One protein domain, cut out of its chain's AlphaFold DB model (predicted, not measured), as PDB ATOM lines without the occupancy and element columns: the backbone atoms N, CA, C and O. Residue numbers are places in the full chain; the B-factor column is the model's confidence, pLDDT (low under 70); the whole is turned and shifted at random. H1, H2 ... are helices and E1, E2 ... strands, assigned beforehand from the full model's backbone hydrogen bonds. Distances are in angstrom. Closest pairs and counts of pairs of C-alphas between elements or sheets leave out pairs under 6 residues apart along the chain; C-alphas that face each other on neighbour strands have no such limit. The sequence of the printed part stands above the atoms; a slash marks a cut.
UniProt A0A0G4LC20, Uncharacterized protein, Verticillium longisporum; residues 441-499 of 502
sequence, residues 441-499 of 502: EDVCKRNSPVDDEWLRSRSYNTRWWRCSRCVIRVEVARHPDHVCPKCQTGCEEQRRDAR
ATOM      1  N   GLU A 441     258.979 271.575 265.544       91.56
ATOM      2  CA  GLU A 441     259.519 271.009 266.784       91.56
ATOM      3  C   GLU A 441     261.038 270.788 266.677       91.56
ATOM      4  O   GLU A 441     261.588 270.587 265.585       91.56
ATOM      5  N   ASP A 442     261.724 270.768 267.820       89.31
ATOM      6  CA  ASP A 442     263.176 270.585 267.949       89.31
ATOM      7  C   ASP A 442     263.664 269.139 267.710       89.31
ATOM      8  O   ASP A 442     264.588 268.656 268.360       89.31
ATOM      9  N   VAL A 443     263.045 268.408 266.781       90.19
ATOM     10  CA  VAL A 443     263.462 267.044 266.433       90.19
ATOM     11  C   VAL A 443     264.600 267.093 265.410       90.19
ATOM     12  O   VAL A 443     264.404 267.476 264.258       90.19
ATOM     13  N   CYS A 444     265.797 266.675 265.806       83.38
ATOM     14  CA  CYS A 444     266.972 266.712 264.936       83.38
ATOM     15  C   CYS A 444     266.923 265.664 263.813       83.38
ATOM     16  O   CYS A 444     266.447 264.534 263.979       83.38
ATOM     17  N   LYS A 445     267.457 266.032 262.641       84.69
ATOM     18  CA  LYS A 445     267.754 265.075 261.567       84.69
ATOM     19  C   LYS A 445     269.022 264.315 261.969       84.69
ATOM     20  O   LYS A 445     270.015 264.926 262.345       84.69
ATOM     21  N   ARG A 446     268.985 262.981 261.879       77.12
ATOM     22  CA  ARG A 446     270.133 262.109 262.190       77.12
ATOM     23  C   ARG A 446     271.355 262.565 261.373       77.12
ATOM     24  O   ARG A 446     271.244 262.652 260.152       77.12
ATOM     25  N   ASN A 447     272.469 262.839 262.053       76.56
ATOM     26  CA  ASN A 447     273.737 263.338 261.499       76.56
ATOM     27  C   ASN A 447     273.672 264.737 260.841       76.56
ATOM     28  O   ASN A 447     274.515 265.056 260.010       76.56
ATOM     29  N   SER A 448     272.691 265.575 261.189       80.06
ATOM     30  CA  SER A 448     272.777 267.018 260.919       80.06
ATOM     31  C   SER A 448     273.543 267.700 262.054       80.06
ATOM     32  O   SER A 448     273.260 267.358 263.206       80.06
ATOM     33  N   PRO A 449     274.422 268.684 261.787       77.69
ATOM     34  CA  PRO A 449     274.734 269.685 262.801       77.69
ATOM     35  C   PRO A 449     273.442 270.397 263.222       77.69
ATOM     36  O   PRO A 449     272.446 270.415 262.482       77.69
ATOM     37  N   VAL A 450     273.450 270.920 264.444       80.38
ATOM     38  CA  VAL A 450     272.310 271.571 265.086       80.38
ATOM     39  C   VAL A 450     272.794 272.937 265.547       80.38
ATOM     40  O   VAL A 450     273.385 273.064 266.612       80.38
ATOM     41  N   ASP A 451     272.606 273.948 264.707       84.75
ATOM     42  CA  ASP A 451     273.107 275.294 264.981       84.75
ATOM     43  C   ASP A 451     272.182 276.040 265.954       84.75
ATOM     44  O   ASP A 451     270.963 275.840 265.957       84.75
ATOM     45  N   ASP A 452     272.722 276.956 266.758       83.06
ATOM     46  CA  ASP A 452     271.918 277.698 267.740       83.06
ATOM     47  C   ASP A 452     270.813 278.543 267.087       83.06
ATOM     48  O   ASP A 452     269.746 278.730 267.668       83.06
ATOM     49  N   GLU A 453     271.039 279.051 265.875       88.12
ATOM     50  CA  GLU A 453     270.015 279.757 265.099       88.12
ATOM     51  C   GLU A 453     268.884 278.810 264.667       88.12
ATOM     52  O   GLU A 453     267.702 279.134 264.805       88.12
ATOM     53  N   TRP A 454     269.228 277.589 264.247       87.56
ATOM     54  CA  TRP A 454     268.264 276.531 263.937       87.56
ATOM     55  C   TRP A 454     267.453 276.138 265.181       87.56
ATOM     56  O   TRP A 454     266.237 275.954 265.069       87.56
ATOM     57  N   LEU A 455     268.076 276.082 266.366       85.50
ATOM     58  CA  LEU A 455     267.391 275.854 267.648       85.50
ATOM     59  C   LEU A 455     266.447 277.009 268.004       85.50
ATOM     60  O   LEU A 455     265.275 276.767 268.292       85.50
ATOM     61  N   ARG A 456     266.916 278.260 267.908       85.88
ATOM     62  CA  ARG A 456     266.112 279.479 268.132       85.88
ATOM     63  C   ARG A 456     264.923 279.593 267.170       85.88
ATOM     64  O   ARG A 456     263.881 280.116 267.551       85.88
ATOM     65  N   SER A 457     265.040 279.070 265.947       86.75
ATOM     66  CA  SER A 457     263.966 279.074 264.938       86.75
ATOM     67  C   SER A 457     262.813 278.084 265.209       86.75
ATOM     68  O   SER A 457     261.821 278.071 264.468       86.75
ATOM     69  N   ARG A 458     262.940 277.227 266.234       90.62
ATOM     70  CA  ARG A 458     262.070 276.067 266.488       90.62
ATOM     71  C   ARG A 458     261.328 276.146 267.816       90.62
ATOM     72  O   ARG A 458     261.791 276.727 268.791       90.62
ATOM     73  N   SER A 459     260.174 275.483 267.869       88.44
ATOM     74  CA  SER A 459     259.437 275.291 269.113       88.44
ATOM     75  C   SER A 459     260.048 274.134 269.914       88.44
ATOM     76  O   SER A 459     259.930 272.958 269.566       88.44
ATOM     77  N   TYR A 460     260.705 274.469 271.021       87.00
ATOM     78  CA  TYR A 460     261.116 273.509 272.041       87.00
ATOM     79  C   TYR A 460     260.307 273.722 273.321       87.00
ATOM     80  O   TYR A 460     259.766 274.794 273.579       87.00
ATOM     81  N   ASN A 461     260.163 272.665 274.116       87.94
ATOM     82  CA  ASN A 461     259.452 272.700 275.392       87.94
ATOM     83  C   ASN A 461     260.444 272.451 276.531       87.94
ATOM     84  O   ASN A 461     261.276 271.553 276.443       87.94
ATOM     85  N   THR A 462     260.345 273.214 277.619       89.00
ATOM     86  CA  THR A 462     261.219 273.057 278.798       89.00
ATOM     87  C   THR A 462     260.860 271.827 279.634       89.00
ATOM     88  O   THR A 462     261.738 271.159 280.167       89.00
ATOM     89  N   ARG A 463     259.567 271.477 279.711       90.44
ATOM     90  CA  ARG A 463     259.056 270.352 280.522       90.44
ATOM     91  C   ARG A 463     259.274 268.966 279.898       90.44
ATOM     92  O   ARG A 463     259.271 267.967 280.614       90.44
ATOM     93  N   TRP A 464     259.423 268.885 278.576       92.25
ATOM     94  CA  TRP A 464     259.567 267.625 277.840       92.25
ATOM     95  C   TRP A 464     260.368 267.813 276.550       92.25
ATOM     96  O   TRP A 464     260.365 268.880 275.934       92.25
ATOM     97  N   TRP A 465     261.022 266.747 276.108       92.12
ATOM     98  CA  TRP A 465     261.743 266.678 274.838       92.12
ATOM     99  C   TRP A 465     261.263 265.468 274.027       92.12
ATOM    100  O   TRP A 465     260.615 264.568 274.564       92.12
ATOM    101  N   ARG A 466     261.546 265.444 272.719       92.88
ATOM    102  CA  ARG A 466     261.378 264.236 271.890       92.88
ATOM    103  C   ARG A 466     262.719 263.620 271.542       92.88
ATOM    104  O   ARG A 466     263.635 264.321 271.099       92.88
ATOM    105  N   CYS A 467     262.788 262.298 271.649       92.25
ATOM    106  CA  CYS A 467     263.932 261.525 271.186       92.25
ATOM    107  C   CYS A 467     264.056 261.587 269.651       92.25
ATOM    108  O   CYS A 467     263.105 261.265 268.938       92.25
ATOM    109  N   SER A 468     265.239 261.926 269.129       89.50
ATOM    110  CA  SER A 468     265.520 262.018 267.684       89.50
ATOM    111  C   SER A 468     265.512 260.659 266.954       89.50
ATOM    112  O   SER A 468     265.380 260.614 265.722       89.50
ATOM    113  N   ARG A 469     265.588 259.545 267.706       89.25
ATOM    114  CA  ARG A 469     265.386 258.163 267.224       89.25
ATOM    115  C   ARG A 469     263.936 257.679 267.356       89.25
ATOM    116  O   ARG A 469     263.365 257.264 266.355       89.25
ATOM    117  N   CYS A 470     263.351 257.719 268.556       90.19
ATOM    118  CA  CYS A 470     262.046 257.095 268.834       90.19
ATOM    119  C   CYS A 470     260.827 258.020 268.701       90.19
ATOM    120  O   CYS A 470     259.709 257.520 268.743       90.19
ATOM    121  N   VAL A 471     261.005 259.344 268.602       91.44
ATOM    122  CA  VAL A 471     259.940 260.374 268.485       91.44
ATOM    123  C   VAL A 471     258.951 260.439 269.675       91.44
ATOM    124  O   VAL A 471     258.166 261.383 269.790       91.44
ATOM    125  N   ILE A 472     259.040 259.509 270.633       91.50
ATOM    126  CA  ILE A 472     258.329 259.573 271.914       91.50
ATOM    127  C   ILE A 472     258.664 260.862 272.670       91.50
ATOM    128  O   ILE A 472     259.800 261.350 272.622       91.50
ATOM    129  N   ARG A 473     257.671 261.390 273.392       92.81
ATOM    130  CA  ARG A 473     257.879 262.431 274.399       92.81
ATOM    131  C   ARG A 473     258.510 261.825 275.647       92.81
ATOM    132  O   ARG A 473     258.083 260.771 276.106       92.81
ATOM    133  N   VAL A 474     259.489 262.529 276.191       93.12
ATOM    134  CA  VAL A 474     260.181 262.203 277.435       93.12
ATOM    135  C   VAL A 474     260.061 263.425 278.344       93.12
ATOM    136  O   VAL A 474     260.487 264.524 277.983       93.12
ATOM    137  N   GLU A 475     259.420 263.258 279.498       93.12
ATOM    138  CA  GLU A 475     259.264 264.327 280.490       93.12
ATOM    139  C   GLU A 475     260.561 264.505 281.280       93.12
ATOM    140  O   GLU A 475     261.048 263.560 281.902       93.12
ATOM    141  N   VAL A 476     261.098 265.728 281.298       91.38
ATOM    142  CA  VAL A 476     262.366 266.047 281.983       91.38
ATOM    143  C   VAL A 476     262.261 265.777 283.487       91.38
ATOM    144  O   VAL A 476     263.193 265.263 284.090       91.38
ATOM    145  N   ALA A 477     261.089 266.026 284.080       90.69
ATOM    146  CA  ALA A 477     260.829 265.774 285.498       90.69
ATOM    147  C   ALA A 477     260.816 264.280 285.893       90.69
ATOM    148  O   ALA A 477     260.887 263.981 287.081       90.69
ATOM    149  N   ARG A 478     260.712 263.347 284.931       91.94
ATOM    150  CA  ARG A 478     260.811 261.891 285.182       91.94
ATOM    151  C   ARG A 478     262.163 261.304 284.774       91.94
ATOM    152  O   ARG A 478     262.546 260.262 285.290       91.94
ATOM    153  N   HIS A 479     262.859 261.969 283.854       88.12
ATOM    154  CA  HIS A 479     264.139 261.551 283.282       88.12
ATOM    155  C   HIS A 479     265.146 262.712 283.380       88.12
ATOM    156  O   HIS A 479     265.395 263.396 282.379       88.12
ATOM    157  N   PRO A 480     265.683 262.985 284.591       85.50
ATOM    158  CA  PRO A 480     266.651 264.062 284.834       85.50
ATOM    159  C   PRO A 480     268.044 263.751 284.261       85.50
ATOM    160  O   PRO A 480     268.863 264.646 284.096       85.50
ATOM    161  N   ASP A 481     268.294 262.491 283.908       88.81
ATOM    162  CA  ASP A 481     269.418 262.042 283.082       88.81
ATOM    163  C   ASP A 481     269.297 262.488 281.609       88.81
ATOM    164  O   ASP A 481     270.256 262.412 280.841       88.81
ATOM    165  N   HIS A 482     268.112 262.956 281.202       89.94
ATOM    166  CA  HIS A 482     267.720 263.229 279.822       89.94
ATOM    167  C   HIS A 482     267.928 262.033 278.878       89.94
ATOM    168  O   HIS A 482     268.201 262.223 277.690       89.94
ATOM    169  N   VAL A 483     267.779 260.799 279.367       94.19
ATOM    170  CA  VAL A 483     267.921 259.579 278.558       94.19
ATOM    171  C   VAL A 483     266.562 259.132 278.011       94.19
ATOM    172  O   VAL A 483     265.535 259.195 278.683       94.19
ATOM    173  N   CYS A 484     266.522 258.681 276.753       95.00
ATOM    174  CA  CYS A 484     265.301 258.130 276.164       95.00
ATOM    175  C   CYS A 484     264.987 256.731 276.737       95.00
ATOM    176  O   CYS A 484     265.737 255.794 276.446       95.00
ATOM    177  N   PRO A 485     263.850 256.515 277.428       94.38
ATOM    178  CA  PRO A 485     263.548 255.231 278.067       94.38
ATOM    179  C   PRO A 485     263.320 254.065 277.086       94.38
ATOM    180  O   PRO A 485     263.405 252.915 277.498       94.38
ATOM    181  N   LYS A 486     263.055 254.322 275.792       91.94
ATOM    182  CA  LYS A 486     262.902 253.258 274.772       91.94
ATOM    183  C   LYS A 486     264.190 252.858 274.045       91.94
ATOM    184  O   LYS A 486     264.200 251.803 273.422       91.94
ATOM    185  N   CYS A 487     265.236 253.688 274.036       92.81
ATOM    186  CA  CYS A 487     266.441 253.407 273.235       92.81
ATOM    187  C   CYS A 487     267.759 253.896 273.850       92.81
ATOM    188  O   CYS A 487     268.757 253.981 273.135       92.81
ATOM    189  N   GLN A 488     267.739 254.289 275.128       92.69
ATOM    190  CA  GLN A 488     268.886 254.714 275.946       92.69
ATOM    191  C   GLN A 488     269.768 255.813 275.321       92.69
ATOM    192  O   GLN A 488     270.877 256.087 275.763       92.69
ATOM    193  N   THR A 489     269.260 256.495 274.295       91.38
ATOM    194  CA  THR A 489     269.939 257.608 273.633       91.38
ATOM    195  C   THR A 489     269.667 258.873 274.436       91.38
ATOM    196  O   THR A 489     268.500 259.237 274.608       91.38
ATOM    197  N   GLY A 490     270.725 259.516 274.928       90.25
ATOM    198  CA  GLY A 490     270.641 260.808 275.606       90.25
ATOM    199  C   GLY A 490     270.092 261.914 274.703       90.25
ATOM    200  O   GLY A 490     270.163 261.835 273.474       90.25
ATOM    201  N   CYS A 491     269.534 262.953 275.316       89.56
ATOM    202  CA  CYS A 491     269.231 264.205 274.636       89.56
ATOM    203  C   CYS A 491     270.541 264.897 274.222       89.56
ATOM    204  O   CYS A 491     271.472 264.989 275.021       89.56
ATOM    205  N   GLU A 492     270.600 265.380 272.979       87.31
ATOM    206  CA  GLU A 492     271.749 266.110 272.428       87.31
ATOM    207  C   GLU A 492     272.086 267.332 273.321       87.31
ATOM    208  O   GLU A 492     271.176 268.066 273.707       87.31
ATOM    209  N   GLU A 493     273.361 267.558 273.676       87.12
ATOM    210  CA  GLU A 493     273.759 268.542 274.713       87.12
ATOM    211  C   GLU A 493     273.246 269.959 274.410       87.12
ATOM    212  O   GLU A 493     272.570 270.563 275.237       87.12
ATOM    213  N   GLN A 494     273.384 270.402 273.159       86.00
ATOM    214  CA  GLN A 494     272.869 271.683 272.658       86.00
ATOM    215  C   GLN A 494     271.352 271.862 272.894       86.00
ATOM    216  O   GLN A 494     270.864 272.971 273.102       86.00
ATOM    217  N   ARG A 495     270.572 270.768 272.916       87.00
ATOM    218  CA  ARG A 495     269.126 270.786 273.220       87.00
ATOM    219  C   ARG A 495     268.815 270.791 274.714       87.00
ATOM    220  O   ARG A 495     267.671 271.094 275.072       87.00
ATOM    221  N   ARG A 496     269.777 270.442 275.571       87.50
ATOM    222  CA  ARG A 496     269.719 270.621 277.029       87.50
ATOM    223  C   ARG A 496     270.104 272.056 277.390       87.50
ATOM    224  O   ARG A 496     269.336 272.719 278.084       87.50
ATOM    225  N   ASP A 497     271.196 272.562 276.818       86.62
ATOM    226  CA  ASP A 497     271.667 273.939 277.005       86.62
ATOM    227  C   ASP A 497     270.624 274.965 276.531       86.62
ATOM    228  O   ASP A 497     270.234 275.841 277.302       86.62
ATOM    229  N   ALA A 498     270.046 274.798 275.333       83.94
ATOM    230  CA  ALA A 498     268.974 275.672 274.831       83.94
ATOM    231  C   ALA A 498     267.704 275.682 275.714       83.94
ATOM    232  O   ALA A 498     266.892 276.606 275.634       83.94
ATOM    233  N   ARG A 499     267.520 274.667 276.572       83.12
ATOM    234  CA  ARG A 499     266.433 274.591 277.564       83.12
ATOM    235  C   ARG A 499     266.813 275.139 278.945       83.12
ATOM    236  O   ARG A 499     265.928 275.210 279.794       83.12
TER     237      ARG A 499
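What this domain is: This is residues 441 to 499 of the 502 residues of an uncharacterized protein of Verticillium longisporum (UniProt A0A0G4LC20). This is a fold of little regular structure, mostly loops, with the small two-strand hairpin E1 and E2 toward one end and the short helices H1 and H2 toward the other. Residues 476 to 492 make the long loop from the hairpin to H2. The printed part has 59 residues, with H1, E1, E2, H2 in order, an antiparallel sheet E1 - E2 and a mixed class; 16 residues are in named elements. It is compact, with a radius of gyration of the C-alphas of 10.6 A and spans of 28 by 22 by 16 A.

Where its parts are: Find C-alpha 452 at (271.918, 277.698, 267.740), where H1, residues 452 to 456, begins and runs 6.1 A. Next come E1, residues 464 to 466, 7.1 A, and E2, residues 473 to 475, 6.5 A. H2, residues 493 to 497, runs 6.2 A to C-alpha 497 at (271.667, 273.939, 277.005).

How they stand to each other: Look at N 465 and O 474, 3.0 A apart and within hydrogen-bond range: E1 and E2 are an antiparallel hairpin, at 150 degrees between directions. H1 and H2 are close but not clearly touching; their closest C-alphas, of Leu 455 and Arg 495, are 7.7 A apart. In H1 and H2 every O i to N i+4 pair is within hydrogen-bond range. H1 and E2 are apart, as are E1 and H2.

The domain as a whole: The C-alphas of Glu 453 and Lys 486, the two farthest apart, are 29.1 A apart. The printed part has no cut, the link E2 to H2 is long, and no printed residue is under 70 in pLDDT.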